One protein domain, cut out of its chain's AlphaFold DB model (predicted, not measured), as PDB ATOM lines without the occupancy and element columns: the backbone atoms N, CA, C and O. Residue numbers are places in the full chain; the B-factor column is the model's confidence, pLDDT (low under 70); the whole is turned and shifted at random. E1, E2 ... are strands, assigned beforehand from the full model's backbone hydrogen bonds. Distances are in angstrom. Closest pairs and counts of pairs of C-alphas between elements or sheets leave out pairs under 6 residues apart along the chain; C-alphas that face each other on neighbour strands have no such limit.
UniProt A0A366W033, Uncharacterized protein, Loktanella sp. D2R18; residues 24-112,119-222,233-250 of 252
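Overview. This is residues 24 to 112, 119 to 222 and 233 to 250 of the 252 residues of an uncharacterized protein of Loktanella sp. D2R18 (UniProt A0A366W033). A long, strongly twisted wall of seven strands, E1, E4, E5, E7, E10, E11 and E15, has two smaller sheets partly covering one face. The curled sheet E9 E2 E17 E12 E13 E14 makes a sandwich with it, strands roughly aligned, and toward the other end of the long axis the small sheet E6 E8 E3 E16 crosses it steeply. The 211 printed residues hold seventeen named strands, E1 to E17 in chain order, with antiparallel neighbours, and no named helix; the class is all strand, with under half of the residues, 102, in named elements. The whole is compact, radius of gyration of the C-alphas 17.9 A, with an elongated outline of 59 by 33 by 31 A.

Arrangement. In the branched sheet, E4, residues 60 to 71, bends by 69 degrees at residue 63. E5, residues 76 to 82, and E7, residues 99 to 101, lie on one side of it and E10, residues 137 to 149, on the other side. Within hydrogen-bond range are N 67 and O 79, N 62 and O 99, and N 66 and O 146, each 2.8 A. E1, residues 24 to 28, neighbours E5 (N 28 and O 76, 2.8 A). E11, residues 163 to 173, forms a hairpin with E10 (N 145 and O 166, 2.8 A) and neighbours E15, residues 217 to 220 (N 167 and O 218, 2.8 A). The second sheet runs E9, residues 122 to 127, E2, 37 to 43, E17, 244 to 249, E12, 187 to 192, E13, 198 to 202, and E14, 213 to 215; N 40 and O 124 are 2.7 A apart, N 41 and O 246 2.8 A, N 188 and O 245 2.7 A, N 189 and O 201 2.8 A, N 200 and O 213 2.8 A. E12, E13 and E14 form a meander, each strand the antiparallel neighbour of the one before. The closest C-alphas of E4 and E9, those of Gly 71 and Thr 126, are 5.1 A apart. The third runs E6, residues 86 to 88, E8, 106 to 109, E3, 47 to 50, and E16, 238 to 240 (N 87 and O 108, 3.1 A; N 107 and O 48, 2.8 A; N 49 and O 239, 2.8 A). The three form a stack of sheets, face to face in turn: the largest faces the second with strands at 20 degrees and the third at 64 degrees.

Along the chain. E1 begins at C-alpha 24 (-7.640, 5.502, 33.150), and E17 ends at C-alpha 249 (-18.839, 24.670, 17.052). E10 spans 40.1 A, E11 31.9 A and E4 30.9 A.

Size, cuts and confidence. The C-alphas farthest apart, of Asp 133 and Asp 155, are 60.5 A apart. Residues 113 to 118 and 223 to 232 are not printed; the C-alpha gaps are 11.3 A and 7.1 A. The links E10 to E11 and E11 to E12 are long. Mean pLDDT of the printed part is 82.5; 36 residues are under 70, among them 151 to 161.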
ATOM      1  N   GLU A  24      -6.253   5.370  32.697       69.38
ATOM      2  CA  GLU A  24      -7.640   5.502  33.150       69.38
ATOM      3  C   GLU A  24      -8.247   6.785  32.572       69.38
ATOM      4  O   GLU A  24      -7.630   7.855  32.604       69.38
ATOM      5  N   ARG A  25      -9.458   6.675  32.012       76.31
ATOM      6  CA  ARG A  25     -10.187   7.792  31.400       76.31
ATOM      7  C   ARG A  25     -11.592   7.863  31.972       76.31
ATOM      8  O   ARG A  25     -12.434   7.031  31.641       76.31
ATOM      9  N   GLU A  26     -11.861   8.895  32.757       78.75
ATOM     10  CA  GLU A  26     -13.196   9.179  33.284       78.75
ATOM     11  C   GLU A  26     -13.855  10.280  32.447       78.75
ATOM     12  O   GLU A  26     -13.185  11.203  31.969       78.75
ATOM     13  N   ARG A  27     -15.174  10.188  32.235       82.44
ATOM     14  CA  ARG A  27     -15.939  11.190  31.479       82.44
ATOM     15  C   ARG A  27     -17.317  11.426  32.070       82.44
ATOM     16  O   ARG A  27     -18.019  10.481  32.406       82.44
ATOM     17  N   ASN A  28     -17.712  12.691  32.074       82.38
ATOM     18  CA  ASN A  28     -19.071  13.158  32.286       82.38
ATOM     19  C   ASN A  28     -19.365  14.253  31.244       82.38
ATOM     20  O   ASN A  28     -19.003  15.413  31.457       82.38
ATOM     21  N   ASN A  29     -19.971  13.865  30.113       73.69
ATOM     22  CA  ASN A  29     -20.137  14.709  28.921       73.69
ATOM     23  C   ASN A  29     -21.608  14.791  28.441       73.69
ATOM     24  O   ASN A  29     -21.871  14.833  27.240       73.69
ATOM     25  N   ASP A  30     -22.571  14.887  29.358       75.88
ATOM     26  CA  ASP A  30     -24.014  14.755  29.052       75.88
ATOM     27  C   ASP A  30     -24.697  16.023  28.493       75.88
ATOM     28  O   ASP A  30     -25.919  16.105  28.375       75.88
ATOM     29  N   MET A  31     -23.922  17.043  28.132       79.19
ATOM     30  CA  MET A  31     -24.449  18.300  27.591       79.19
ATOM     31  C   MET A  31     -24.708  18.126  26.095       79.19
ATOM     32  O   MET A  31     -23.789  17.736  25.364       79.19
ATOM     33  N   PRO A  32     -25.916  18.454  25.614       81.12
ATOM     34  CA  PRO A  32     -26.246  18.336  24.205       81.12
ATOM     35  C   PRO A  32     -25.461  19.342  23.357       81.12
ATOM     36  O   PRO A  32     -25.075  20.417  23.814       81.12
ATOM     37  N   SER A  33     -25.252  18.984  22.089       85.75
ATOM     38  CA  SER A  33     -24.811  19.934  21.062       85.75
ATOM     39  C   SER A  33     -25.921  20.948  20.773       85.75
ATOM     40  O   SER A  33     -27.101  20.625  20.924       85.75
ATOM     41  N   GLY A  34     -25.573  22.166  20.362       85.75
ATOM     42  CA  GLY A  34     -26.592  23.171  20.073       85.75
ATOM     43  C   GLY A  34     -26.065  24.582  19.866       85.75
ATOM     44  O   GLY A  34     -24.868  24.857  19.946       85.75
ATOM     45  N   ALA A  35     -26.992  25.498  19.585       86.44
ATOM     46  CA  ALA A  35     -26.670  26.908  19.446       86.44
ATOM     47  C   ALA A  35     -26.104  27.467  20.763       86.44
ATOM     48  O   ALA A  35     -26.693  27.307  21.828       86.44
ATOM     49  N   GLY A  36     -24.956  28.128  20.672       87.88
ATOM     50  CA  GLY A  36     -24.231  28.690  21.804       87.88
ATOM     51  C   GLY A  36     -23.375  27.658  22.534       87.88
ATOM     52  O   GLY A  36     -22.786  28.000  23.552       87.88
ATOM     53  N   ILE A  37     -23.293  26.417  22.041       92.12
ATOM     54  CA  ILE A  37     -22.478  25.358  22.636       92.12
ATOM     55  C   ILE A  37     -21.239  25.112  21.776       92.12
ATOM     56  O   ILE A  37     -21.297  24.988  20.551       92.12
ATOM     57  N   TRP A  38     -20.097  25.016  22.450       94.38
ATOM     58  CA  TRP A  38     -18.799  24.759  21.842       94.38
ATOM     59  C   TRP A  38     -18.164  23.532  22.466       94.38
ATOM     60  O   TRP A  38     -18.216  23.353  23.677       94.38
ATOM     61  N   ARG A  39     -17.513  22.711  21.649       95.06
ATOM     62  CA  ARG A  39     -16.627  21.641  22.092       95.06
ATOM     63  C   ARG A  39     -15.219  22.193  22.248       95.06
ATOM     64  O   ARG A  39     -14.573  22.547  21.265       95.06
ATOM     65  N   ILE A  40     -14.755  22.264  23.486       96.38
ATOM     66  CA  ILE A  40     -13.365  22.538  23.819       96.38
ATOM     67  C   ILE A  40     -12.598  21.230  23.729       96.38
ATOM     68  O   ILE A  40     -12.947  20.274  24.412       96.38
ATOM     69  N   GLU A  41     -11.561  21.191  22.902       95.50
ATOM     70  CA  GLU A  41     -10.661  20.050  22.771       95.50
ATOM     71  C   GLU A  41      -9.271  20.430  23.286       95.50
ATOM     72  O   GLU A  41      -8.690  21.412  22.821       95.50
ATOM     73  N   LEU A  42      -8.730  19.641  24.213       94.62
ATOM     74  CA  LEU A  42      -7.319  19.662  24.591       94.62
ATOM     75  C   LEU A  42      -6.617  18.543  23.829       94.62
ATOM     76  O   LEU A  42      -7.041  17.392  23.919       94.62
ATOM     77  N   ARG A  43      -5.594  18.881  23.046       91.81
ATOM     78  CA  ARG A  43      -4.942  17.958  22.113       91.81
ATOM     79  C   ARG A  43      -3.428  18.037  22.181       91.81
ATOM     80  O   ARG A  43      -2.894  19.068  22.585       91.81
ATOM     81  N   ASP A  44      -2.770  16.980  21.714       87.56
ATOM     82  CA  ASP A  44      -1.313  16.921  21.527       87.56
ATOM     83  C   ASP A  44      -0.530  17.295  22.811       87.56
ATOM     84  O   ASP A  44       0.520  17.941  22.754       87.56
ATOM     85  N   LEU A  45      -1.097  16.981  23.983       87.31
ATOM     86  CA  LEU A  45      -0.486  17.236  25.285       87.31
ATOM     87  C   LEU A  45       0.455  16.084  25.622       87.31
ATOM     88  O   LEU A  45      -0.004  14.958  25.786       87.31
ATOM     89  N   GLU A  46       1.747  16.373  25.730       84.25
ATOM     90  CA  GLU A  46       2.773  15.332  25.893       84.25
ATOM     91  C   GLU A  46       3.840  15.717  26.917       84.25
ATOM     92  O   GLU A  46       4.565  14.851  27.386       84.25
ATOM     93  N   ARG A  47       3.980  17.004  27.254       89.81
ATOM     94  CA  ARG A  47       5.110  17.504  28.036       89.81
ATOM     95  C   ARG A  47       4.689  18.501  29.095       89.81
ATOM     96  O   ARG A  47       3.933  19.449  28.841       89.81
ATOM     97  N   PHE A  48       5.287  18.328  30.261       93.19
ATOM     98  CA  PHE A  48       5.167  19.215  31.400       93.19
ATOM     99  C   PHE A  48       6.547  19.601  31.906       93.19
ATOM    100  O   PHE A  48       7.519  18.892  31.686       93.19
ATOM    101  N   LEU A  49       6.619  20.716  32.614       92.94
ATOM    102  CA  LEU A  49       7.801  21.120  33.354       92.94
ATOM    103  C   LEU A  49       7.506  21.001  34.841       92.94
ATOM    104  O   LEU A  49       6.534  21.588  35.319       92.94
ATOM    105  N   ALA A  50       8.365  20.313  35.575       91.19
ATOM    106  CA  ALA A  50       8.302  20.318  37.025       91.19
ATOM    107  C   ALA A  50       8.692  21.698  37.566       91.19
ATOM    108  O   ALA A  50       9.806  22.179  37.356       91.19
ATOM    109  N   THR A  51       7.773  22.371  38.256       88.12
ATOM    110  CA  THR A  51       8.020  23.699  38.847       88.12
ATOM    111  C   THR A  51       8.384  23.638  40.322       88.12
ATOM    112  O   THR A  51       8.904  24.613  40.862       88.12
ATOM    113  N   SER A  52       8.154  22.496  40.967       82.62
ATOM    114  CA  SER A  52       8.502  22.233  42.359       82.62
ATOM    115  C   SER A  52       8.902  20.768  42.554       82.62
ATOM    116  O   SER A  52       8.625  19.917  41.709       82.62
ATOM    117  N   SER A  53       9.544  20.492  43.689       77.06
ATOM    118  CA  SER A  53       9.620  19.158  44.287       77.06
ATOM    119  C   SER A  53       8.831  19.164  45.593       77.06
ATOM    120  O   SER A  53       8.804  20.175  46.300       77.06
ATOM    121  N   GLY A  54       8.217  18.033  45.920       64.62
ATOM    122  CA  GLY A  54       7.560  17.788  47.199       64.62
ATOM    123  C   GLY A  54       8.498  17.415  48.342       64.62
ATOM    124  O   GLY A  54       8.116  17.564  49.506       64.62
ATOM    125  N   ASP A  55       9.746  17.025  48.050       70.19
ATOM    126  CA  ASP A  55      10.746  16.737  49.080       70.19
ATOM    127  C   ASP A  55      11.795  17.851  49.259       70.19
ATOM    128  O   ASP A  55      12.138  18.633  48.366       70.19
ATOM    129  N   THR A  56      12.307  17.906  50.483       67.06
ATOM    130  CA  THR A  56      13.341  18.789  51.016       67.06
ATOM    131  C   THR A  56      14.727  18.576  50.416       67.06
ATOM    132  O   THR A  56      15.537  19.509  50.458       67.06
ATOM    133  N   ASP A  57      15.002  17.390  49.869       71.81
ATOM    134  CA  ASP A  57      16.242  17.077  49.155       71.81
ATOM    135  C   ASP A  57      16.209  17.521  47.679       71.81
ATOM    136  O   ASP A  57      17.236  17.489  46.996       71.81
ATOM    137  N   GLY A  58      15.055  18.013  47.214       76.31
ATOM    138  CA  GLY A  58      14.853  18.495  45.853       76.31
ATOM    139  C   GLY A  58      14.413  17.420  44.861       76.31
ATOM    140  O   GLY A  58      14.413  17.707  43.662       76.31
ATOM    141  N   VAL A  59      14.080  16.206  45.314       80.69
ATOM    142  CA  VAL A  59      13.694  15.075  44.460       80.69
ATOM    143  C   VAL A  59      12.335  14.531  44.876       80.69
ATOM    144  O   VAL A  59      12.088  14.274  46.044       80.69
ATOM    145  N   SER A  60      11.457  14.309  43.907       81.75
ATOM    146  CA  SER A  60      10.145  13.712  44.136       81.75
ATOM    147  C   SER A  60       9.966  12.416  43.372       81.75
ATOM    148  O   SER A  60      10.249  12.355  42.178       81.75
ATOM    149  N   GLU A  61       9.420  11.401  44.033       83.19
ATOM    150  CA  GLU A  61       9.104  10.109  43.421       83.19
ATOM    151  C   GLU A  61       7.692  10.124  42.822       83.19
ATOM    152  O   GLU A  61       6.721   9.674  43.434       83.19
ATOM    153  N   MET A  62       7.553  10.657  41.612       86.00
ATOM    154  CA  MET A  62       6.257  10.789  40.956       86.00
ATOM    155  C   MET A  62       5.761   9.445  40.406       86.00
ATOM    156  O   MET A  62       6.468   8.755  39.671       86.00
ATOM    157  N   HIS A  63       4.525   9.090  40.755       85.75
ATOM    158  CA  HIS A  63       3.850   7.852  40.373       85.75
ATOM    159  C   HIS A  63       3.019   7.996  39.096       85.75
ATOM    160  O   HIS A  63       3.137   7.198  38.164       85.75
ATOM    161  N   TRP A  64       2.144   9.001  39.093       89.19
ATOM    162  CA  TRP A  64       1.184   9.254  38.032       89.19
ATOM    163  C   TRP A  64       0.971  10.746  37.838       89.19
ATOM    164  O   TRP A  64       1.149  11.555  38.754       89.19
ATOM    165  N   VAL A  65       0.530  11.083  36.632       91.25
ATOM    166  CA  VAL A  65       0.053  12.408  36.247       91.25
ATOM    167  C   VAL A  65      -1.376  12.264  35.756       91.25
ATOM    168  O   VAL A  65      -1.675  11.436  34.897       91.25
ATOM    169  N   ARG A  66      -2.278  13.082  36.288       92.38
ATOM    170  CA  ARG A  66      -3.666  13.161  35.846       92.38
ATOM    171  C   ARG A  66      -3.933  14.542  35.288       92.38
ATOM    172  O   ARG A  66      -3.737  15.549  35.960       92.38
ATOM    173  N   VAL A  67      -4.449  14.585  34.070       93.88
ATOM    174  CA  VAL A  67      -4.925  15.813  33.441       93.88
ATOM    175  C   VAL A  67      -6.441  15.768  33.416       93.88
ATOM    176  O   VAL A  67      -7.030  14.795  32.951       93.88
ATOM    177  N   ARG A  68      -7.084  16.825  33.901       94.75
ATOM    178  CA  ARG A  68      -8.533  16.998  33.897       94.75
ATOM    179  C   ARG A  68      -8.903  18.250  33.115       94.75
ATOM    180  O   ARG A  68      -8.396  19.330  33.390       94.75
ATOM    181  N   LEU A  69      -9.811  18.100  32.162       95.44
ATOM    182  CA  LEU A  69     -10.460  19.184  31.438       95.44
ATOM    183  C   LEU A  69     -11.898  19.304  31.944       95.44
ATOM    184  O   LEU A  69     -12.635  18.319  31.913       95.44
ATOM    185  N   THR A  70     -12.300  20.494  32.381       94.88
ATOM    186  CA  THR A  70     -13.634  20.753  32.936       94.88
ATOM    187  C   THR A  70     -14.287  21.932  32.216       94.88
ATOM    188  O   THR A  70     -13.727  23.025  32.156       94.88
ATOM    189  N   GLY A  71     -15.478  21.729  31.654       91.31
ATOM    190  CA  GLY A  71     -16.318  22.800  31.112       91.31
ATOM    191  C   GLY A  71     -17.040  23.548  32.233       91.31
ATOM    192  O   GLY A  71     -17.261  23.001  33.315       91.31
ATOM    193  N   ARG A  72     -17.445  24.800  31.994       84.62
ATOM    194  CA  ARG A  72     -18.140  25.627  33.000       84.62
ATOM    195  C   ARG A  72     -19.386  24.951  33.583       84.62
ATOM    196  O   ARG A  72     -19.700  25.138  34.753       84.62
ATOM    197  N   GLU A  73     -20.090  24.181  32.769       83.12
ATOM    198  CA  GLU A  73     -21.352  23.522  33.093       83.12
ATOM    199  C   GLU A  73     -21.156  22.222  33.898       83.12
ATOM    200  O   GLU A  73     -22.099  21.456  34.074       83.12
ATOM    201  N   GLY A  74     -19.940  21.959  34.393       81.25
ATOM    202  CA  GLY A  74     -19.617  20.785  35.209       81.25
ATOM    203  C   GLY A  74     -19.281  19.534  34.397       81.25
ATOM    204  O   GLY A  74     -18.979  18.492  34.983       81.25
ATOM    205  N   GLN A  75     -19.281  19.631  33.063       89.00
ATOM    206  CA  GLN A  75     -18.712  18.591  32.215       89.00
ATOM    207  C   GLN A  75     -17.252  18.384  32.555       89.00
ATOM    208  O   GLN A  75     -16.520  19.358  32.713       89.00
ATOM    209  N   SER A  76     -16.803  17.138  32.605       93.12
ATOM    210  CA  SER A  76     -15.380  16.896  32.774       93.12
ATOM    211  C   SER A  76     -14.923  15.615  32.120       93.12
ATOM    212  O   SER A  76     -15.647  14.625  32.030       93.12
ATOM    213  N   GLN A  77     -13.673  15.650  31.703       93.69
ATOM    214  CA  GLN A  77     -12.951  14.506  31.219       93.69
ATOM    215  C   GLN A  77     -11.572  14.501  31.864       93.69
ATOM    216  O   GLN A  77     -10.931  15.547  31.955       93.69
ATOM    217  N   SER A  78     -11.111  13.334  32.297       92.19
ATOM    218  CA  SER A  78      -9.761  13.157  32.816       92.19
ATOM    219  C   SER A  78      -9.025  12.051  32.069       92.19
ATOM    220  O   SER A  78      -9.632  11.135  31.510       92.19
ATOM    221  N   VAL A  79      -7.703  12.164  32.040       90.00
ATOM    222  CA  VAL A  79      -6.777  11.122  31.606       90.00
ATOM    223  C   VAL A  79      -5.692  11.015  32.664       90.00
ATOM    224  O   VAL A  79      -5.096  12.027  33.028       90.00
ATOM    225  N   THR A  80      -5.450   9.803  33.155       89.50
ATOM    226  CA  THR A  80      -4.337   9.499  34.062       89.50
ATOM    227  C   THR A  80      -3.310   8.655  33.325       89.50
ATOM    228  O   THR A  80      -3.691   7.659  32.712       89.50
ATOM    229  N   GLU A  81      -2.045   9.056  33.401       87.12
ATOM    230  CA  GLU A  81      -0.885   8.300  32.935       87.12
ATOM    231  C   GLU A  81      -0.030   7.915  34.143       87.12
ATOM    232  O   GLU A  81       0.225   8.743  35.021       87.12
ATOM    233  N   THR A  82       0.413   6.665  34.187       85.00
ATOM    234  CA  THR A  82       1.150   6.101  35.326       85.00
ATOM    235  C   THR A  82       2.492   5.566  34.846       85.00
ATOM    236  O   THR A  82       2.617   5.115  33.712       85.00
ATOM    237  N   ASN A  83       3.517   5.557  35.696       77.19
ATOM    238  CA  ASN A  83       4.772   4.887  35.356       77.19
ATOM    239  C   ASN A  83       4.523   3.396  34.987       77.19
ATOM    240  O   ASN A  83       3.689   2.756  35.637       77.19
ATOM    241  N   PRO A  84       5.183   2.802  33.968       75.62
ATOM    242  CA  PRO A  84       6.392   3.233  33.257       75.62
ATOM    243  C   PRO A  84       6.185   4.248  32.126       75.62
ATOM    244  O   PRO A  84       7.143   4.584  31.453       75.62
ATOM    245  N   PHE A  85       4.980   4.751  31.870       82.38
ATOM    246  CA  PHE A  85       4.688   5.609  30.708       82.38
ATOM    247  C   PHE A  85       5.067   7.083  30.913       82.38
ATOM    248  O   PHE A  85       4.497   7.992  30.310       82.38
ATOM    249  N   LEU A  86       6.018   7.326  31.808       85.38
ATOM    250  CA  LEU A  86       6.545   8.638  32.132       85.38
ATOM    251  C   LEU A  86       8.059   8.599  31.944       85.38
ATOM    252  O   LEU A  86       8.726   7.651  32.377       85.38
ATOM    253  N   SER A  87       8.611   9.643  31.342       87.44
ATOM    254  CA  SER A  87      10.056   9.832  31.264       87.44
ATOM    255  C   SER A  87      10.456  11.254  31.627       87.44
ATOM    256  O   SER A  87       9.633  12.174  31.646       87.44
ATOM    257  N   ILE A  88      11.736  11.409  31.954       89.19
ATOM    258  CA  ILE A  88      12.358  12.697  32.244       89.19
ATOM    259  C   ILE A  88      13.257  13.083  31.081       89.19
ATOM    260  O   ILE A  88      14.071  12.274  30.634       89.19
ATOM    261  N   ASP A  89      13.096  14.313  30.600       86.81
ATOM    262  CA  ASP A  89      13.886  14.936  29.539       86.81
ATOM    263  C   ASP A  89      13.953  14.101  28.244       86.81
ATOM    264  O   ASP A  89      14.950  14.123  27.520       86.81
ATOM    265  N   GLY A  90      12.892  13.336  27.951       75.75
ATOM    266  CA  GLY A  90      12.827  12.414  26.808       75.75
ATOM    267  C   GLY A  90      13.791  11.224  26.914       75.75
ATOM    268  O   GLY A  90      14.178  10.639  25.900       75.75
ATOM    269  N   GLY A  91      14.252  10.918  28.130       79.25
ATOM    270  CA  GLY A  91      15.065   9.749  28.443       79.25
ATOM    271  C   GLY A  91      14.256   8.451  28.439       79.25
ATOM    272  O   GLY A  91      13.081   8.412  28.109       79.25
ATOM    273  N   THR A  92      14.886   7.347  28.832       71.81
ATOM    274  CA  THR A  92      14.188   6.057  28.904       71.81
ATOM    275  C   THR A  92      13.158   6.041  30.030       71.81
ATOM    276  O   THR A  92      13.496   6.391  31.165       71.81
ATOM    277  N   THR A  93      11.961   5.523  29.751       68.56
ATOM    278  CA  THR A  93      10.968   5.146  30.767       68.56
ATOM    279  C   THR A  93      11.592   4.363  31.923       68.56
ATOM    280  O   THR A  93      12.354   3.414  31.700       68.56
ATOM    281  N   SER A  94      11.227   4.698  33.159       68.56
ATOM    282  CA  SER A  94      11.611   3.910  34.333       68.56
ATOM    283  C   SER A  94      10.787   2.628  34.392       68.56
ATOM    284  O   SER A  94       9.563   2.682  34.398       68.56
ATOM    285  N   SER A  95      11.433   1.468  34.531       66.75
ATOM    286  CA  SER A  95      10.737   0.200  34.807       66.75
ATOM    287  C   SER A  95      10.254   0.070  36.260       66.75
ATOM    288  O   SER A  95       9.758  -0.988  36.642       66.75
ATOM    289  N   GLY A  96      10.485   1.090  37.095       71.94
ATOM    290  CA  GLY A  96      10.004   1.143  38.473       71.94
ATOM    291  C   GLY A  96       8.510   1.459  38.560       71.94
ATOM    292  O   GLY A  96       7.796   1.477  37.562       71.94
ATOM    293  N   ASN A  97       8.027   1.760  39.763       77.62
ATOM    294  CA  ASN A  97       6.661   2.260  39.956       77.62
ATOM    295  C   ASN A  97       6.601   3.800  39.963       77.62
ATOM    296  O   ASN A  97       5.513   4.365  39.981       77.62
ATOM    297  N   SER A  98       7.748   4.478  39.939       82.12
ATOM    298  CA  SER A  98       7.871   5.936  39.934       82.12
ATOM    299  C   SER A  98       9.058   6.400  39.089       82.12
ATOM    300  O   SER A  98       9.943   5.615  38.717       82.12
ATOM    301  N   ILE A  99       9.067   7.703  38.814       85.94
ATOM    302  CA  ILE A  99      10.214   8.449  38.299       85.94
ATOM    303  C   ILE A  99      10.631   9.528  39.292       85.94
ATOM    304  O   ILE A  99       9.795  10.133  39.959       85.94
ATOM    305  N   ASN A 100      11.934   9.779  39.360       87.06
ATOM    306  CA  ASN A 100      12.481  10.860  40.166       87.06
ATOM    307  C   ASN A 100      12.405  12.157  39.372       87.06
ATOM    308  O   ASN A 100      12.995  12.249  38.300       87.06
ATOM    309  N   VAL A 101      11.702  13.140  39.919       86.94
ATOM    310  CA  VAL A 101      11.455  14.441  39.306       86.94
ATOM    311  C   VAL A 101      12.109  15.523  40.151       86.94
ATOM    312  O   VAL A 101      11.962  15.538  41.376       86.94
ATOM    313  N   ARG A 102      12.817  16.446  39.508       88.44
ATOM    314  CA  ARG A 102      13.396  17.641  40.122       88.44
ATOM    315  C   ARG A 102      12.804  18.903  39.501       88.44
ATOM    316  O   ARG A 102      12.322  18.870  38.371       88.44
ATOM    317  N   PRO A 103      12.870  20.054  40.193       88.44
ATOM    318  CA  PRO A 103      12.486  21.316  39.584       88.44
ATOM    319  C   PRO A 103      13.292  21.578  38.304       88.44
ATOM    320  O   PRO A 103      14.524  21.541  38.321       88.44
ATOM    321  N   ASN A 104      12.580  21.961  37.248       89.44
ATOM    322  CA  ASN A 104      13.025  22.180  35.868       89.44
ATOM    323  C   ASN A 104      13.210  20.934  34.994       89.44
ATOM    324  O   ASN A 104      13.538  21.111  33.823       89.44
ATOM    325  N   ASP A 105      12.950  19.733  35.504       91.88
ATOM    326  CA  ASP A 105      12.891  18.542  34.655       91.88
ATOM    327  C   ASP A 105      11.666  18.621  33.726       91.88
ATOM    328  O   ASP A 105      10.574  19.046  34.141       91.88
ATOM    329  N   GLU A 106      11.820  18.202  32.468       93.12
ATOM    330  CA  GLU A 106      10.688  17.985  31.571       93.12
ATOM    331  C   GLU A 106      10.121  16.584  31.796       93.12
ATOM    332  O   GLU A 106      10.796  15.583  31.577       93.12
ATOM    333  N   VAL A 107       8.855  16.498  32.188       91.12
ATOM    334  CA  VAL A 107       8.122  15.235  32.295       91.12
ATOM    335  C   VAL A 107       7.404  14.982  30.977       91.12
ATOM    336  O   VAL A 107       6.546  15.773  30.573       91.12
ATOM    337  N   HIS A 108       7.731  13.874  30.321       89.75
ATOM    338  CA  HIS A 108       7.112  13.445  29.070       89.75
ATOM    339  C   HIS A 108       6.114  12.323  29.351       89.75
ATOM    340  O   HIS A 108       6.402  11.400  30.116       89.75
ATOM    341  N   LEU A 109       4.938  12.411  28.734       86.75
ATOM    342  CA  LEU A 109       3.978  11.315  28.681       86.75
ATOM    343  C   LEU A 109       4.347  10.429  27.493       86.75
ATOM    344  O   LEU A 109       4.184  10.828  26.338       86.75
ATOM    345  N   GLU A 110       4.870   9.240  27.770       76.88
ATOM    346  CA  GLU A 110       5.359   8.324  26.748       76.88
ATOM    347  C   GLU A 110       4.385   7.174  26.533       76.88
ATOM    348  O   GLU A 110       4.116   6.385  27.434       76.88
ATOM    349  N   ARG A 111       3.924   6.996  25.292       68.19
ATOM    350  CA  ARG A 111       3.246   5.764  24.888       68.19
ATOM    351  C   ARG A 111       4.144   4.975  23.947       68.19
ATOM    352  O   ARG A 111       4.604   5.511  22.949       68.19
ATOM    353  N   PHE A 112       4.304   3.674  24.199       53.97
ATOM    354  CA  PHE A 112       5.110   2.771  23.357       53.97
ATOM    355  C   PHE A 112       4.607   2.600  21.906       53.97
ATOM    356  O   PHE A 112       5.237   1.879  21.136       53.97
ATOM    357  N   THR A 119      -4.036   9.866  22.261       64.75
ATOM    358  CA  THR A 119      -4.127   9.257  23.594       64.75
ATOM    359  C   THR A 119      -4.565  10.249  24.672       64.75
ATOM    360  O   THR A 119      -5.437   9.933  25.487       64.75
ATOM    361  N   TYR A 120      -4.016  11.463  24.642       74.69
ATOM    362  CA  TYR A 120      -4.297  12.522  25.617       74.69
ATOM    363  C   TYR A 120      -5.349  13.517  25.131       74.69
ATOM    364  O   TYR A 120      -5.618  14.513  25.803       74.69
ATOM    365  N   ASN A 121      -5.982  13.257  23.979       87.62
ATOM    366  CA  ASN A 121      -7.009  14.147  23.463       87.62
ATOM    367  C   ASN A 121      -8.254  14.071  24.357       87.62
ATOM    368  O   ASN A 121      -8.914  13.030  24.504       87.62
ATOM    369  N   MET A 122      -8.600  15.204  24.946       92.06
ATOM    370  CA  MET A 122      -9.773  15.368  25.791       92.06
ATOM    371  C   MET A 122     -10.716  16.382  25.190       92.06
ATOM    372  O   MET A 122     -10.283  17.291  24.486       92.06
ATOM    373  N   TRP A 123     -12.007  16.240  25.471       93.88
ATOM    374  CA  TRP A 123     -12.964  17.247  25.067       93.88
ATOM    375  C   TRP A 123     -14.114  17.382  26.056       93.88
ATOM    376  O   TRP A 123     -14.551  16.411  26.672       93.88
ATOM    377  N   VAL A 124     -14.615  18.606  26.166       94.88
ATOM    378  CA  VAL A 124     -15.808  18.970  26.935       94.88
ATOM    379  C   VAL A 124     -16.623  19.975  26.134       94.88
ATOM    380  O   VAL A 124     -16.077  20.742  25.345       94.88
ATOM    381  N   HIS A 125     -17.929  19.994  26.324       94.44
ATOM    382  CA  HIS A 125     -18.782  21.090  25.901       94.44
ATOM    383  C   HIS A 125     -18.732  22.230  26.917       94.44
ATOM    384  O   HIS A 125     -18.616  22.011  28.124       94.44
ATOM    385  N   THR A 126     -18.840  23.454  26.414       92.44
ATOM    386  CA  THR A 126     -19.105  24.630  27.230       92.44
ATOM    387  C   THR A 126     -20.001  25.623  26.503       92.44
ATOM    388  O   THR A 126     -19.980  25.690  25.269       92.44
ATOM    389  N   ALA A 127     -20.804  26.380  27.251       90.56
ATOM    390  CA  ALA A 127     -21.659  27.407  26.675       90.56
ATOM    391  C   ALA A 127     -20.912  28.733  26.469       90.56
ATOM    392  O   ALA A 127     -20.010  29.105  27.225       90.56
ATOM    393  N   GLU A 128     -21.347  29.484  25.460       91.06
ATOM    394  CA  GLU A 128     -20.960  30.875  25.268       91.06
ATOM    395  C   GLU A 128     -21.340  31.719  26.493       91.06
ATOM    396  O   GLU A 128     -22.477  31.734  26.966       91.06
ATOM    397  N   LEU A 129     -20.365  32.474  26.986       87.81
ATOM    398  CA  LEU A 129     -20.557  33.566  27.920       87.81
ATOM    399  C   LEU A 129     -20.837  34.829  27.123       87.81
ATOM    400  O   LEU A 129     -19.924  35.383  26.516       87.81
ATOM    401  N   THR A 130     -22.063  35.328  27.160       79.00
ATOM    402  CA  THR A 130     -22.345  36.699  26.731       79.00
ATOM    403  C   THR A 130     -21.793  37.654  27.788       79.00
ATOM    404  O   THR A 130     -22.417  37.860  28.830       79.00
ATOM    405  N   GLY A 131     -20.587  38.181  27.561       61.94
ATOM    406  CA  GLY A 131     -20.073  39.314  28.329       61.94
ATOM    407  C   GLY A 131     -20.937  40.553  28.083       61.94
ATOM    408  O   GLY A 131     -21.569  40.659  27.032       61.94
ATOM    409  N   GLY A 132     -20.977  41.484  29.043       53.44
ATOM    410  CA  GLY A 132     -21.568  42.807  28.807       53.44
ATOM    411  C   GLY A 132     -20.926  43.480  27.587       53.44
ATOM    412  O   GLY A 132     -19.797  43.132  27.235       53.44
ATOM    413  N   ASP A 133     -21.650  44.416  26.968       53.38
ATOM    414  CA  ASP A 133     -21.529  44.960  25.595       53.38
ATOM    415  C   ASP A 133     -20.120  45.282  25.023       53.38
ATOM    416  O   ASP A 133     -19.996  45.592  23.841       53.38
ATOM    417  N   ILE A 134     -19.046  45.207  25.814       58.53
ATOM    418  CA  ILE A 134     -17.688  45.655  25.481       58.53
ATOM    419  C   ILE A 134     -16.728  44.499  25.124       58.53
ATOM    420  O   ILE A 134     -15.853  44.684  24.282       58.53
ATOM    421  N   GLU A 135     -16.856  43.303  25.715       68.12
ATOM    422  CA  GLU A 135     -15.822  42.248  25.579       68.12
ATOM    423  C   GLU A 135     -16.164  41.093  24.624       68.12
ATOM    424  O   GLU A 135     -15.324  40.208  24.403       68.12
ATOM    425  N   GLY A 136     -17.365  41.123  24.038       81.56
ATOM    426  CA  GLY A 136     -17.878  40.082  23.148       81.56
ATOM    427  C   GLY A 136     -18.090  38.727  23.843       81.56
ATOM    428  O   GLY A 136     -17.820  38.572  25.038       81.56
ATOM    429  N   PRO A 137     -18.591  37.718  23.112       88.81
ATOM    430  CA  PRO A 137     -18.840  36.405  23.687       88.81
ATOM    431  C   PRO A 137     -17.532  35.641  23.966       88.81
ATOM    432  O   PRO A 137     -16.589  35.657  23.163       88.81
ATOM    433  N   ARG A 138     -17.464  34.956  25.113       91.50
ATOM    434  CA  ARG A 138     -16.286  34.212  25.600       91.50
ATOM    435  C   ARG A 138     -16.609  32.748  25.887       91.50
ATOM    436  O   ARG A 138     -17.759  32.389  26.096       91.50
ATOM    437  N   LEU A 139     -15.585  31.908  25.943       92.75
ATOM    438  CA  LEU A 139     -15.663  30.514  26.382       92.75
ATOM    439  C   LEU A 139     -14.782  30.351  27.612       92.75
ATOM    440  O   LEU A 139     -13.633  30.802  27.590       92.75
ATOM    441  N   ARG A 140     -15.306  29.715  28.662       93.88
ATOM    442  CA  ARG A 140     -14.580  29.476  29.912       93.88
ATOM    443  C   ARG A 140     -14.551  27.993  30.246       93.88
ATOM    444  O   ARG A 140     -15.582  27.336  30.250       93.88
ATOM    445  N   PHE A 141     -13.373  27.501  30.584       95.19
ATOM    446  CA  PHE A 141     -13.142  26.122  30.995       95.19
ATOM    447  C   PHE A 141     -11.926  26.067  31.924       95.19
ATOM    448  O   PHE A 141     -11.232  27.066  32.124       95.19
ATOM    449  N   GLU A 142     -11.682  24.910  32.513       95.94
ATOM    450  CA  GLU A 142     -10.584  24.670  33.436       95.94
ATOM    451  C   GLU A 142      -9.740  23.493  32.951       95.94
ATOM    452  O   GLU A 142     -10.278  22.486  32.488       95.94
ATOM    453  N   ILE A 143      -8.420  23.626  33.060       95.19
ATOM    454  CA  ILE A 143      -7.483  22.513  32.918       95.19
ATOM    455  C   ILE A 143      -6.768  22.353  34.251       95.19
ATOM    456  O   ILE A 143      -6.172  23.305  34.745       95.19
ATOM    457  N   ARG A 144      -6.804  21.157  34.824       94.94
ATOM    458  CA  ARG A 144      -6.111  20.824  36.064       94.94
ATOM    459  C   ARG A 144      -5.129  19.691  35.811       94.94
ATOM    460  O   ARG A 144      -5.489  18.699  35.185       94.94
ATOM    461  N   VAL A 145      -3.904  19.857  36.288       93.69
ATOM    462  CA  VAL A 145      -2.847  18.845  36.251       93.69
ATOM    463  C   VAL A 145      -2.546  18.460  37.687       93.69
ATOM    464  O   VAL A 145      -2.102  19.305  38.457       93.69
ATOM    465  N   ASP A 146      -2.818  17.213  38.040       93.00
ATOM    466  CA  ASP A 146      -2.495  16.610  39.326       93.00
ATOM    467  C   ASP A 146      -1.287  15.679  39.129       93.00
ATOM    468  O   ASP A 146      -1.291  14.850  38.217       93.00
ATOM    469  N   ALA A 147      -0.268  15.793  39.972       90.50
ATOM    470  CA  ALA A 147       0.885  14.899  39.982       90.50
ATOM    471  C   ALA A 147       1.052  14.302  41.375       90.50
ATOM    472  O   ALA A 147       1.123  15.017  42.378       90.50
ATOM    473  N   HIS A 148       1.065  12.975  41.428       88.06
ATOM    474  CA  HIS A 148       1.051  12.230  42.677       88.06
ATOM    475  C   HIS A 148       2.386  11.576  42.951       88.06
ATOM    476  O   HIS A 148       2.978  10.962  42.065       88.06
ATOM    477  N   GLU A 149       2.810  11.655  44.200       82.25
ATOM    478  CA  GLU A 149       4.017  11.007  44.691       82.25
ATOM    479  C   GLU A 149       3.683   9.643  45.307       82.25
ATOM    480  O   GLU A 149       2.676   9.505  46.007       82.25
ATOM    481  N   LEU A 150       4.520   8.628  45.067       74.12
ATOM    482  CA  LEU A 150       4.361   7.318  45.710       74.12
ATOM    483  C   LEU A 150       4.543   7.391  47.237       74.12
ATOM    484  O   LEU A 150       5.298   8.199  47.770       74.12
ATOM    485  N   ASP A 151       3.880   6.470  47.948       59.09
ATOM    486  CA  ASP A 151       4.220   6.117  49.332       59.09
ATOM    487  C   ASP A 151       5.408   5.142  49.299       59.09
ATOM    488  O   ASP A 151       5.281   3.983  48.899       59.09
ATOM    489  N   CYS A 152       6.598   5.647  49.620       57.19
ATOM    490  CA  CYS A 152       7.870   4.961  49.426       57.19
ATOM    491  C   CYS A 152       7.956   3.644  50.220       57.19
ATOM    492  O   CYS A 152       7.940   3.631  51.457       57.19
ATOM    493  N   ALA A 153       8.178   2.530  49.524       45.12
ATOM    494  CA  ALA A 153       8.700   1.307  50.120       45.12
ATOM    495  C   ALA A 153      10.245   1.346  50.121       45.12
ATOM    496  O   ALA A 153      10.874   0.725  49.272       45.12
ATOM    497  N   GLY A 154      10.848   2.063  51.083       49.59
ATOM    498  CA  GLY A 154      12.281   1.953  51.418       49.59
ATOM    499  C   GLY A 154      13.114   3.242  51.320       49.59
ATOM    500  O   GLY A 154      13.584   3.598  50.251       49.59
ATOM    501  N   ASP A 155      13.356   3.862  52.480       51.38
ATOM    502  CA  ASP A 155      14.509   4.694  52.876       51.38
ATOM    503  C   ASP A 155      15.036   5.827  51.963       51.38
ATOM    504  O   ASP A 155      16.088   5.694  51.340       51.38
ATOM    505  N   ARG A 156      14.464   7.034  52.092       44.62
ATOM    506  CA  ARG A 156      15.050   8.218  52.778       44.62
ATOM    507  C   ARG A 156      14.257   9.471  52.392       44.62
ATOM    508  O   ARG A 156      14.315   9.878  51.248       44.62
ATOM    509  N   ALA A 157      13.639  10.086  53.408       48.03
ATOM    510  CA  ALA A 157      12.757  11.258  53.340       48.03
ATOM    511  C   ALA A 157      11.449  10.983  52.572       48.03
ATOM    512  O   ALA A 157      11.447  10.634  51.406       48.03
ATOM    513  N   CYS A 158      10.312  11.014  53.275       51.81
ATOM    514  CA  CYS A 158       9.007  10.761  52.661       51.81
ATOM    515  C   CYS A 158       7.990  11.762  53.213       51.81
ATOM    516  O   CYS A 158       7.592  11.660  54.379       51.81
ATOM    517  N   ARG A 159       7.514  12.685  52.377       53.62
ATOM    518  CA  ARG A 159       6.275  13.452  52.594       53.62
ATOM    519  C   ARG A 159       5.177  12.824  51.710       53.62
ATOM    520  O   ARG A 159       4.891  13.276  50.615       53.62
ATOM    521  N   ARG A 160       4.653  11.693  52.205       59.69
ATOM    522  CA  ARG A 160       3.952  10.585  51.509       59.69
ATOM    523  C   ARG A 160       2.585  10.925  50.896       59.69
ATOM    524  O   ARG A 160       1.768  11.566  51.554       59.69
ATOM    525  N   GLY A 161       2.294  10.382  49.706       62.91
ATOM    526  CA  GLY A 161       0.948  10.340  49.102       62.91
ATOM    527  C   GLY A 161       0.360  11.708  48.748       62.91
ATOM    528  O   GLY A 161      -0.853  11.844  48.554       62.91
ATOM    529  N   SER A 162       1.211  12.732  48.713       75.25
ATOM    530  CA  SER A 162       0.808  14.089  48.405       75.25
ATOM    531  C   SER A 162       0.531  14.220  46.905       75.25
ATOM    532  O   SER A 162       1.041  13.465  46.077       75.25
ATOM    533  N   THR A 163      -0.359  15.140  46.554       84.88
ATOM    534  CA  THR A 163      -0.664  15.453  45.158       84.88
ATOM    535  C   THR A 163      -0.448  16.940  44.979       84.88
ATOM    536  O   THR A 163      -1.175  17.738  45.576       84.88
ATOM    537  N   GLY A 164       0.568  17.316  44.207       87.12
ATOM    538  CA  GLY A 164       0.695  18.688  43.739       87.12
ATOM    539  C   GLY A 164      -0.286  18.899  42.594       87.12
ATOM    540  O   GLY A 164      -0.497  18.002  41.776       87.12
ATOM    541  N   ALA A 165      -0.936  20.062  42.551       90.12
ATOM    542  CA  ALA A 165      -1.857  20.361  41.464       90.12
ATOM    543  C   ALA A 165      -1.716  21.787  40.958       90.12
ATOM    544  O   ALA A 165      -1.673  22.733  41.747       90.12
ATOM    545  N   VAL A 166      -1.739  21.928  39.636       91.25
ATOM    546  CA  VAL A 166      -1.770  23.205  38.923       91.25
ATOM    547  C   VAL A 166      -3.095  23.309  38.182       91.25
ATOM    548  O   VAL A 166      -3.445  22.433  37.394       91.25
ATOM    549  N   THR A 167      -3.850  24.376  38.434       93.81
ATOM    550  CA  THR A 167      -5.163  24.614  37.824       93.81
ATOM    551  C   THR A 167      -5.146  25.900  37.004       93.81
ATOM    552  O   THR A 167      -4.854  26.978  37.520       93.81
ATOM    553  N   TYR A 168      -5.494  25.791  35.726       93.75
ATOM    554  CA  TYR A 168      -5.617  26.882  34.767       93.75
ATOM    555  C   TYR A 168      -7.093  27.175  34.518       93.75
ATOM    556  O   TYR A 168      -7.800  26.360  33.923       93.75
ATOM    557  N   VAL A 169      -7.560  28.357  34.918       94.12
ATOM    558  CA  VAL A 169      -8.904  28.832  34.565       94.12
ATOM    559  C   VAL A 169      -8.800  29.624  33.269       94.12
ATOM    560  O   VAL A 169      -8.371  30.777  33.249       94.12
ATOM    561  N   VAL A 170      -9.181  28.994  32.165       93.69
ATOM    562  CA  VAL A 170      -8.992  29.532  30.822       93.69
ATOM    563  C   VAL A 170     -10.235  30.292  30.380       93.69
ATOM    564  O   VAL A 170     -11.354  29.799  30.499       93.69
ATOM    565  N   THR A 171     -10.039  31.487  29.820       92.75
ATOM    566  CA  THR A 171     -11.094  32.241  29.133       92.75
ATOM    567  C   THR A 171     -10.586  32.716  27.776       92.75
ATOM    568  O   THR A 171      -9.633  33.487  27.702       92.75
ATOM    569  N   ILE A 172     -11.225  32.273  26.694       91.50
ATOM    570  CA  ILE A 172     -10.867  32.627  25.310       91.50
ATOM    571  C   ILE A 172     -12.046  33.305  24.604       91.50
ATOM    572  O   ILE A 172     -13.199  33.040  24.947       91.50
ATOM    573  N   PRO A 173     -11.805  34.187  23.620       90.38
ATOM    574  CA  PRO A 173     -12.878  34.697  22.776       90.38
ATOM    575  C   PRO A 173     -13.508  33.577  21.947       90.38
ATOM    576  O   PRO A 173     -12.808  32.669  21.479       90.38
ATOM    577  N   VAL A 174     -14.822  33.670  21.737       90.12
ATOM    578  CA  VAL A 174     -15.529  32.800  20.795       90.12
ATOM    579  C   VAL A 174     -14.905  32.962  19.401       90.12
ATOM    580  O   VAL A 174     -14.691  34.094  18.954       90.12
ATOM    581  N   PRO A 175     -14.566  31.862  18.702       89.06
ATOM    582  CA  PRO A 175     -14.019  31.952  17.355       89.06
ATOM    583  C   PRO A 175     -15.011  32.641  16.403       89.06
ATOM    584  O   PRO A 175     -16.182  32.278  16.353       89.06
ATOM    585  N   ALA A 176     -14.530  33.589  15.590       85.31
ATOM    586  CA  ALA A 176     -15.366  34.254  14.583       85.31
ATOM    587  C   ALA A 176     -15.917  33.270  13.533       85.31
ATOM    588  O   ALA A 176     -17.010  33.462  13.003       85.31
ATOM    589  N   ARG A 177     -15.166  32.197  13.243       86.88
ATOM    590  CA  ARG A 177     -15.601  31.090  12.384       86.88
ATOM    591  C   ARG A 177     -16.168  29.952  13.222       86.88
ATOM    592  O   ARG A 177     -15.490  29.425  14.100       86.88
ATOM    593  N   ARG A 178     -17.395  29.541  12.905       90.25
ATOM    594  CA  ARG A 178     -18.113  28.437  13.559       90.25
ATOM    595  C   ARG A 178     -17.781  27.086  12.925       90.25
ATOM    596  O   ARG A 178     -18.665  26.355  12.490       90.25
ATOM    597  N   ASP A 179     -16.492  26.775  12.856       91.56
ATOM    598  CA  ASP A 179     -16.024  25.497  12.324       91.56
ATOM    599  C   ASP A 179     -16.289  24.377  13.342       91.56
ATOM    600  O   ASP A 179     -15.935  24.497  14.517       91.56
ATOM    601  N   ASN A 180     -16.883  23.270  12.893       92.81
ATOM    602  CA  ASN A 180     -17.185  22.092  13.723       92.81
ATOM    603  C   ASN A 180     -15.991  21.125  13.888       92.81
ATOM    604  O   ASN A 180     -16.110  20.059  14.499       92.81
ATOM    605  N   THR A 181     -14.837  21.491  13.334       92.25
ATOM    606  CA  THR A 181     -13.585  20.731  13.375       92.25
ATOM    607  C   THR A 181     -12.441  21.628  13.815       92.25
ATOM    608  O   THR A 181     -12.448  22.831  13.557       92.25
ATOM    609  N   CYS A 182     -11.437  21.047  14.468       91.12
ATOM    610  CA  CYS A 182     -10.245  21.788  14.860       91.12
ATOM    611  C   CYS A 182      -9.351  22.091  13.665       91.12
ATOM    612  O   CYS A 182      -8.878  21.190  12.974       91.12
ATOM    613  N   ASN A 183      -9.091  23.373  13.462       91.38
ATOM    614  CA  ASN A 183      -8.248  23.910  12.413       91.38
ATOM    615  C   ASN A 183      -7.472  25.135  12.932       91.38
ATOM    616  O   ASN A 183      -7.605  25.553  14.085       91.38
ATOM    617  N   ALA A 184      -6.644  25.736  12.080       89.81
ATOM    618  CA  ALA A 184      -5.802  26.862  12.480       89.81
ATOM    619  C   ALA A 184      -6.593  28.109  12.934       89.81
ATOM    620  O   ALA A 184      -6.070  28.917  13.698       89.81
ATOM    621  N   HIS A 185      -7.846  28.280  12.501       88.62
ATOM    622  CA  HIS A 185      -8.679  29.428  12.869       88.62
ATOM    623  C   HIS A 185      -9.282  29.309  14.263       88.62
ATOM    624  O   HIS A 185      -9.472  30.335  14.919       88.62
ATOM    625  N   ASN A 186      -9.568  28.087  14.722       91.19
ATOM    626  CA  ASN A 186     -10.211  27.854  16.009       91.19
ATOM    627  C   ASN A 186      -9.296  27.240  17.090       91.19
ATOM    628  O   ASN A 186      -9.747  27.038  18.220       91.19
ATOM    629  N   THR A 187      -8.001  27.076  16.803       93.25
ATOM    630  CA  THR A 187      -7.013  26.444  17.697       93.25
ATOM    631  C   THR A 187      -5.955  27.423  18.229       93.25
ATOM    632  O   THR A 187      -5.506  28.331  17.527       93.25
ATOM    633  N   TYR A 188      -5.549  27.215  19.478       93.94
ATOM    634  CA  TYR A 188      -4.417  27.841  20.152       93.94
ATOM    635  C   TYR A 188      -3.348  26.791  20.452       93.94
ATOM    636  O   TYR A 188      -3.671  25.647  20.776       93.94
ATOM    637  N   ARG A 189      -2.082  27.184  20.377       93.81
ATOM    638  CA  ARG A 189      -0.944  26.433  20.902       93.81
ATOM    639  C   ARG A 189      -0.723  26.821  22.358       93.81
ATOM    640  O   ARG A 189      -0.748  28.004  22.678       93.81
ATOM    641  N   ILE A 190      -0.494  25.826  23.202       93.38
ATOM    642  CA  ILE A 190      -0.042  26.021  24.574       93.38
ATOM    643  C   ILE A 190       1.471  26.215  24.536       93.38
ATOM    644  O   ILE A 190       2.198  25.356  24.032       93.38
ATOM    645  N   THR A 191       1.928  27.349  25.050       89.38
ATOM    646  CA  THR A 191       3.334  27.628  25.325       89.38
ATOM    647  C   THR A 191       3.490  28.037  26.782       89.38
ATOM    648  O   THR A 191       2.563  28.531  27.431       89.38
ATOM    649  N   ARG A 192       4.680  27.798  27.328       81.62
ATOM    650  CA  ARG A 192       5.023  28.242  28.674       81.62
ATOM    651  C   ARG A 192       5.306  29.748  28.684       81.62
ATOM    652  O   ARG A 192       6.074  30.235  27.857       81.62
ATOM    653  N   ALA A 193       4.764  30.462  29.671       74.69
ATOM    654  CA  ALA A 193       5.248  31.783  30.079       74.69
ATOM    655  C   ALA A 193       6.212  31.677  31.273       74.69
ATOM    656  O   ALA A 193       6.391  30.614  31.863       74.69
ATOM    657  N   ALA A 194       6.825  32.798  31.662       74.12
ATOM    658  CA  ALA A 194       7.573  32.871  32.916       74.12
ATOM    659  C   ALA A 194       6.753  32.296  34.093       74.12
ATOM    660  O   ALA A 194       5.540  32.513  34.181       74.12
ATOM    661  N   ASN A 195       7.436  31.596  35.005       76.38
ATOM    662  CA  ASN A 195       6.848  30.834  36.115       76.38
ATOM    663  C   ASN A 195       6.016  29.628  35.615       76.38
ATOM    664  O   ASN A 195       6.464  28.919  34.709       76.38
ATOM    665  N   THR A 196       4.854  29.383  36.231       81.81
ATOM    666  CA  THR A 196       3.878  28.321  35.895       81.81
ATOM    667  C   THR A 196       2.721  28.868  35.040       81.81
ATOM    668  O   THR A 196       1.709  28.204  34.850       81.81
ATOM    669  N   ASN A 197       2.823  30.102  34.528       86.06
ATOM    670  CA  ASN A 197       1.790  30.666  33.660       86.06
ATOM    671  C   ASN A 197       1.767  29.954  32.302       86.06
ATOM    672  O   ASN A 197       2.812  29.637  31.725       86.06
ATOM    673  N   MET A 198       0.566  29.802  31.752       91.81
ATOM    674  CA  MET A 198       0.346  29.279  30.406       91.81
ATOM    675  C   MET A 198       0.050  30.430  29.445       91.81
ATOM    676  O   MET A 198      -0.646  31.384  29.794       91.81
ATOM    677  N   VAL A 199       0.541  30.341  28.214       92.31
ATOM    678  CA  VAL A 199       0.167  31.235  27.115       92.31
ATOM    679  C   VAL A 199      -0.532  30.420  26.041       92.31
ATOM    680  O   VAL A 199      -0.080  29.345  25.652       92.31
ATOM    681  N   LEU A 200      -1.660  30.937  25.566       93.25
ATOM    682  CA  LEU A 200      -2.389  30.394  24.431       93.25
ATOM    683  C   LEU A 200      -2.140  31.279  23.213       93.25
ATOM    684  O   LEU A 200      -2.719  32.358  23.075       93.25
ATOM    685  N   GLU A 201      -1.279  30.810  22.319       92.56
ATOM    686  CA  GLU A 201      -0.924  31.493  21.078       92.56
ATOM    687  C   GLU A 201      -1.861  31.046  19.948       92.56
ATOM    688  O   GLU A 201      -1.950  29.849  19.669       92.56
ATOM    689  N   PRO A 202      -2.577  31.954  19.261       91.19
ATOM    690  CA  PRO A 202      -3.393  31.574  18.111       91.19
ATOM    691  C   PRO A 202      -2.542  30.887  17.031       91.19
ATOM    692  O   PRO A 202      -1.523  31.434  16.617       91.19
ATOM    693  N   LEU A 203      -2.975  29.730  16.506       88.12
ATOM    694  CA  LEU A 203      -2.260  29.080  15.390       88.12
ATOM    695  C   LEU A 203      -2.305  29.907  14.096       88.12
ATOM    696  O   LEU A 203      -1.442  29.755  13.235       88.12
ATOM    697  N   ASN A 204      -3.307  30.771  13.960       81.69
ATOM    698  CA  ASN A 204      -3.405  31.737  12.881       81.69
ATOM    699  C   ASN A 204      -3.826  33.098  13.449       81.69
ATOM    700  O   ASN A 204      -4.995  33.300  13.768       81.69
ATOM    701  N   ALA A 205      -2.888  34.043  13.538       61.75
ATOM    702  CA  ALA A 205      -3.162  35.407  13.999       61.75
ATOM    703  C   ALA A 205      -4.159  36.163  13.092       61.75
ATOM    704  O   ALA A 205      -4.866  37.056  13.550       61.75
ATOM    705  N   ALA A 206      -4.288  35.767  11.818       56.94
ATOM    706  CA  ALA A 206      -5.222  36.369  10.868       56.94
ATOM    707  C   ALA A 206      -6.673  35.865  11.017       56.94
ATOM    708  O   ALA A 206      -7.548  36.288  10.264       56.94
ATOM    709  N   SER A 207      -6.974  34.976  11.977       57.66
ATOM    710  CA  SER A 207      -8.342  34.485  12.219       57.66
ATOM    711  C   SER A 207      -9.251  35.465  12.978       57.66
ATOM    712  O   SER A 207     -10.370  35.100  13.337       57.66
ATOM    713  N   GLY A 208      -8.792  36.698  13.226       54.97
ATOM    714  CA  GLY A 208      -9.515  37.703  14.014       54.97
ATOM    715  C   GLY A 208      -9.343  37.544  15.529       54.97
ATOM    716  O   GLY A 208     -10.036  38.202  16.301       54.97
ATOM    717  N   ARG A 209      -8.422  36.680  15.976       64.88
ATOM    718  CA  ARG A 209      -8.052  36.516  17.388       64.88
ATOM    719  C   ARG A 209      -6.922  37.478  17.724       64.88
ATOM    720  O   ARG A 209      -5.799  37.302  17.269       64.88
ATOM    721  N   GLY A 210      -7.267  38.511  18.490       59.59
ATOM    722  CA  GLY A 210      -6.465  39.725  18.597       59.59
ATOM    723  C   GLY A 210      -5.092  39.577  19.242       59.59
ATOM    724  O   GLY A 210      -4.226  40.347  18.875       59.59
ATOM    725  N   ASN A 211      -4.859  38.636  20.159       76.56
ATOM    726  CA  ASN A 211      -3.577  38.499  20.857       76.56
ATOM    727  C   ASN A 211      -3.430  37.101  21.474       76.56
ATOM    728  O   ASN A 211      -4.413  36.365  21.603       76.56
ATOM    729  N   ALA A 212      -2.209  36.759  21.888       85.62
ATOM    730  CA  ALA A 212      -1.979  35.643  22.797       85.62
ATOM    731  C   ALA A 212      -2.757  35.849  24.110       85.62
ATOM    732  O   ALA A 212      -2.893  36.977  24.588       85.62
ATOM    733  N   VAL A 213      -3.277  34.765  24.687       88.31
ATOM    734  CA  VAL A 213      -3.999  34.806  25.966       88.31
ATOM    735  C   VAL A 213      -3.083  34.279  27.059       88.31
ATOM    736  O   VAL A 213      -2.745  33.097  27.064       88.31
ATOM    737  N   THR A 214      -2.702  35.142  27.997       89.62
ATOM    738  CA  THR A 214      -2.000  34.717  29.212       89.62
ATOM    739  C   THR A 214      -3.010  34.163  30.204       89.62
ATOM    740  O   THR A 214      -3.966  34.840  30.580       89.62
ATOM    741  N   VAL A 215      -2.784  32.931  30.639       89.12
ATOM    742  CA  VAL A 215      -3.614  32.217  31.598       89.12
ATOM    743  C   VAL A 215      -2.824  32.060  32.891       89.12
ATOM    744  O   VAL A 215      -1.778  31.408  32.925       89.12
ATOM    745  N   GLY A 216      -3.330  32.692  33.950       86.38
ATOM    746  CA  GLY A 216      -2.819  32.493  35.301       86.38
ATOM    747  C   GLY A 216      -3.159  31.102  35.829       86.38
ATOM    748  O   GLY A 216      -4.062  30.430  35.324       86.38
ATOM    749  N   TYR A 217      -2.448  30.689  36.868       84.62
ATOM    750  CA  TYR A 217      -2.639  29.401  37.517       84.62
ATOM    751  C   TYR A 217      -2.951  29.591  38.999       84.62
ATOM    752  O   TYR A 217      -2.579  30.592  39.615       84.62
ATOM    753  N   THR A 218      -3.623  28.608  39.577       85.12
ATOM    754  CA  THR A 218      -3.674  28.406  41.021       85.12
ATOM    755  C   THR A 218      -3.036  27.066  41.338       85.12
ATOM    756  O   THR A 218      -3.158  26.115  40.563       85.12
ATOM    757  N   THR A 219      -2.346  26.985  42.470       79.00
ATOM    758  CA  THR A 219      -1.840  25.714  42.979       79.00
ATOM    759  C   THR A 219      -2.634  25.296  44.198       79.00
ATOM    760  O   THR A 219      -3.016  26.125  45.029       79.00
ATOM    761  N   SER A 220      -2.923  24.002  44.310       67.44
ATOM    762  CA  SER A 220      -3.377  23.429  45.573       67.44
ATOM    763  C   SER A 220      -2.191  22.735  46.228       67.44
ATOM    764  O   SER A 220      -1.850  21.607  45.893       67.44
ATOM    765  N   GLY A 221      -1.563  23.487  47.124       51.41
ATOM    766  CA  GLY A 221      -0.333  23.183  47.847       51.41
ATOM    767  C   GLY A 221       0.046  24.470  48.571       51.41
ATOM    768  O   GLY A 221       0.903  25.217  48.121       51.41
ATOM    769  N   GLY A 222      -0.756  24.857  49.566       33.09
ATOM    770  CA  GLY A 222      -0.792  26.239  50.038       33.09
ATOM    771  C   GLY A 222       0.569  26.751  50.500       33.09
ATOM    772  O   GLY A 222       1.117  26.192  51.441       33.09
ATOM    773  N   ASN A 233       4.367  21.496  52.354       50.56
ATOM    774  CA  ASN A 233       3.186  20.656  52.045       50.56
ATOM    775  C   ASN A 233       2.650  20.706  50.594       50.56
ATOM    776  O   ASN A 233       1.434  20.728  50.394       50.56
ATOM    777  N   SER A 234       3.497  20.732  49.571       59.19
ATOM    778  CA  SER A 234       3.042  20.649  48.171       59.19
ATOM    779  C   SER A 234       3.803  19.541  47.460       59.19
ATOM    780  O   SER A 234       5.021  19.639  47.404       59.19
ATOM    781  N   GLY A 235       3.122  18.522  46.929       73.62
ATOM    782  CA  GLY A 235       3.754  17.548  46.029       73.62
ATOM    783  C   GLY A 235       4.285  18.206  44.752       73.62
ATOM    784  O   GLY A 235       4.187  19.425  44.586       73.62
ATOM    785  N   VAL A 236       4.817  17.406  43.825       84.69
ATOM    786  CA  VAL A 236       5.285  17.904  42.517       84.69
ATOM    787  C   VAL A 236       4.205  18.719  41.817       84.69
ATOM    788  O   VAL A 236       3.096  18.245  41.589       84.69
ATOM    789  N   GLU A 237       4.537  19.940  41.419       88.94
ATOM    790  CA  GLU A 237       3.694  20.759  40.555       88.94
ATOM    791  C   GLU A 237       4.213  20.687  39.119       88.94
ATOM    792  O   GLU A 237       5.393  20.932  38.858       88.94
ATOM    793  N   LEU A 238       3.321  20.365  38.179       91.69
ATOM    794  CA  LEU A 238       3.639  20.234  36.760       91.69
ATOM    795  C   LEU A 238       2.972  21.346  35.942       91.69
ATOM    796  O   LEU A 238       1.744  21.424  35.837       91.69
ATOM    797  N   ALA A 239       3.784  22.196  35.319       92.19
ATOM    798  CA  ALA A 239       3.327  23.213  34.382       92.19
ATOM    799  C   ALA A 239       3.180  22.636  32.971       92.19
ATOM    800  O   ALA A 239       4.073  21.945  32.490       92.19
ATOM    801  N   MET A 240       2.101  22.966  32.263       91.06
ATOM    802  CA  MET A 240       1.942  22.561  30.864       91.06
ATOM    803  C   MET A 240       2.879  23.386  29.980       91.06
ATOM    804  O   MET A 240       2.840  24.616  30.026       91.06
ATOM    805  N   ILE A 241       3.701  22.724  29.160       91.12
ATOM    806  CA  ILE A 241       4.652  23.412  28.267       91.12
ATOM    807  C   ILE A 241       4.400  23.155  26.781       91.12
ATOM    808  O   ILE A 241       4.949  23.866  25.940       91.12
ATOM    809  N   ASN A 242       3.546  22.184  26.448       90.88
ATOM    810  CA  ASN A 242       3.044  21.968  25.096       90.88
ATOM    811  C   ASN A 242       1.546  21.618  25.089       90.88
ATOM    812  O   ASN A 242       0.890  21.531  26.125       90.88
ATOM    813  N   GLY A 243       1.014  21.443  23.881       91.31
ATOM    814  CA  GLY A 243      -0.369  21.060  23.633       91.31
ATOM    815  C   GLY A 243      -1.122  22.090  22.804       91.31
ATOM    816  O   GLY A 243      -0.584  23.112  22.357       91.31
ATOM    817  N   ARG A 244      -2.392  21.797  22.552       93.88
ATOM    818  CA  ARG A 244      -3.295  22.642  21.776       93.88
ATOM    819  C   ARG A 244      -4.671  22.685  22.408       93.88
ATOM    820  O   ARG A 244      -5.206  21.660  22.811       93.88
ATOM    821  N   VAL A 245      -5.264  23.869  22.410       95.12
ATOM    822  CA  VAL A 245      -6.663  24.082  22.786       95.12
ATOM    823  C   VAL A 245      -7.437  24.484  21.544       95.12
ATOM    824  O   VAL A 245      -7.110  25.476  20.899       95.12
ATOM    825  N   CYS A 246      -8.499  23.764  21.229       94.31
ATOM    826  CA  CYS A 246      -9.399  24.067  20.127       94.31
ATOM    827  C   CYS A 246     -10.817  24.321  20.641       94.31
ATOM    828  O   CYS A 246     -11.244  23.688  21.597       94.31
ATOM    829  N   ALA A 247     -11.543  25.236  19.999       94.69
ATOM    830  CA  ALA A 247     -12.968  25.455  20.238       94.69
ATOM    831  C   ALA A 247     -13.759  25.179  18.950       94.69
ATOM    832  O   ALA A 247     -13.770  26.004  18.037       94.69
ATOM    833  N   ALA A 248     -14.411  24.021  18.872       94.56
ATOM    834  CA  ALA A 248     -15.216  23.592  17.734       94.56
ATOM    835  C   ALA A 248     -16.710  23.858  17.974       94.56
ATOM    836  O   ALA A 248     -17.234  23.602  19.056       94.56
ATOM    837  N   TRP A 249     -17.408  24.376  16.972       93.56
ATOM    838  CA  TRP A 249     -18.839  24.670  17.052       93.56
ATOM    839  C   TRP A 249     -19.689  23.395  17.001       93.56
ATOM    840  O   TRP A 249     -19.376  22.485  16.232       93.56
ATOM    841  N   THR A 250     -20.781  23.334  17.775       92.69
ATOM    842  CA  THR A 250     -21.660  22.147  17.814       92.69
ATOM    843  C   THR A 250     -23.104  22.399  17.381       92.69
ATOM    844  O   THR A 250     -23.846  21.444  17.188       92.69
TER     845      THR A 250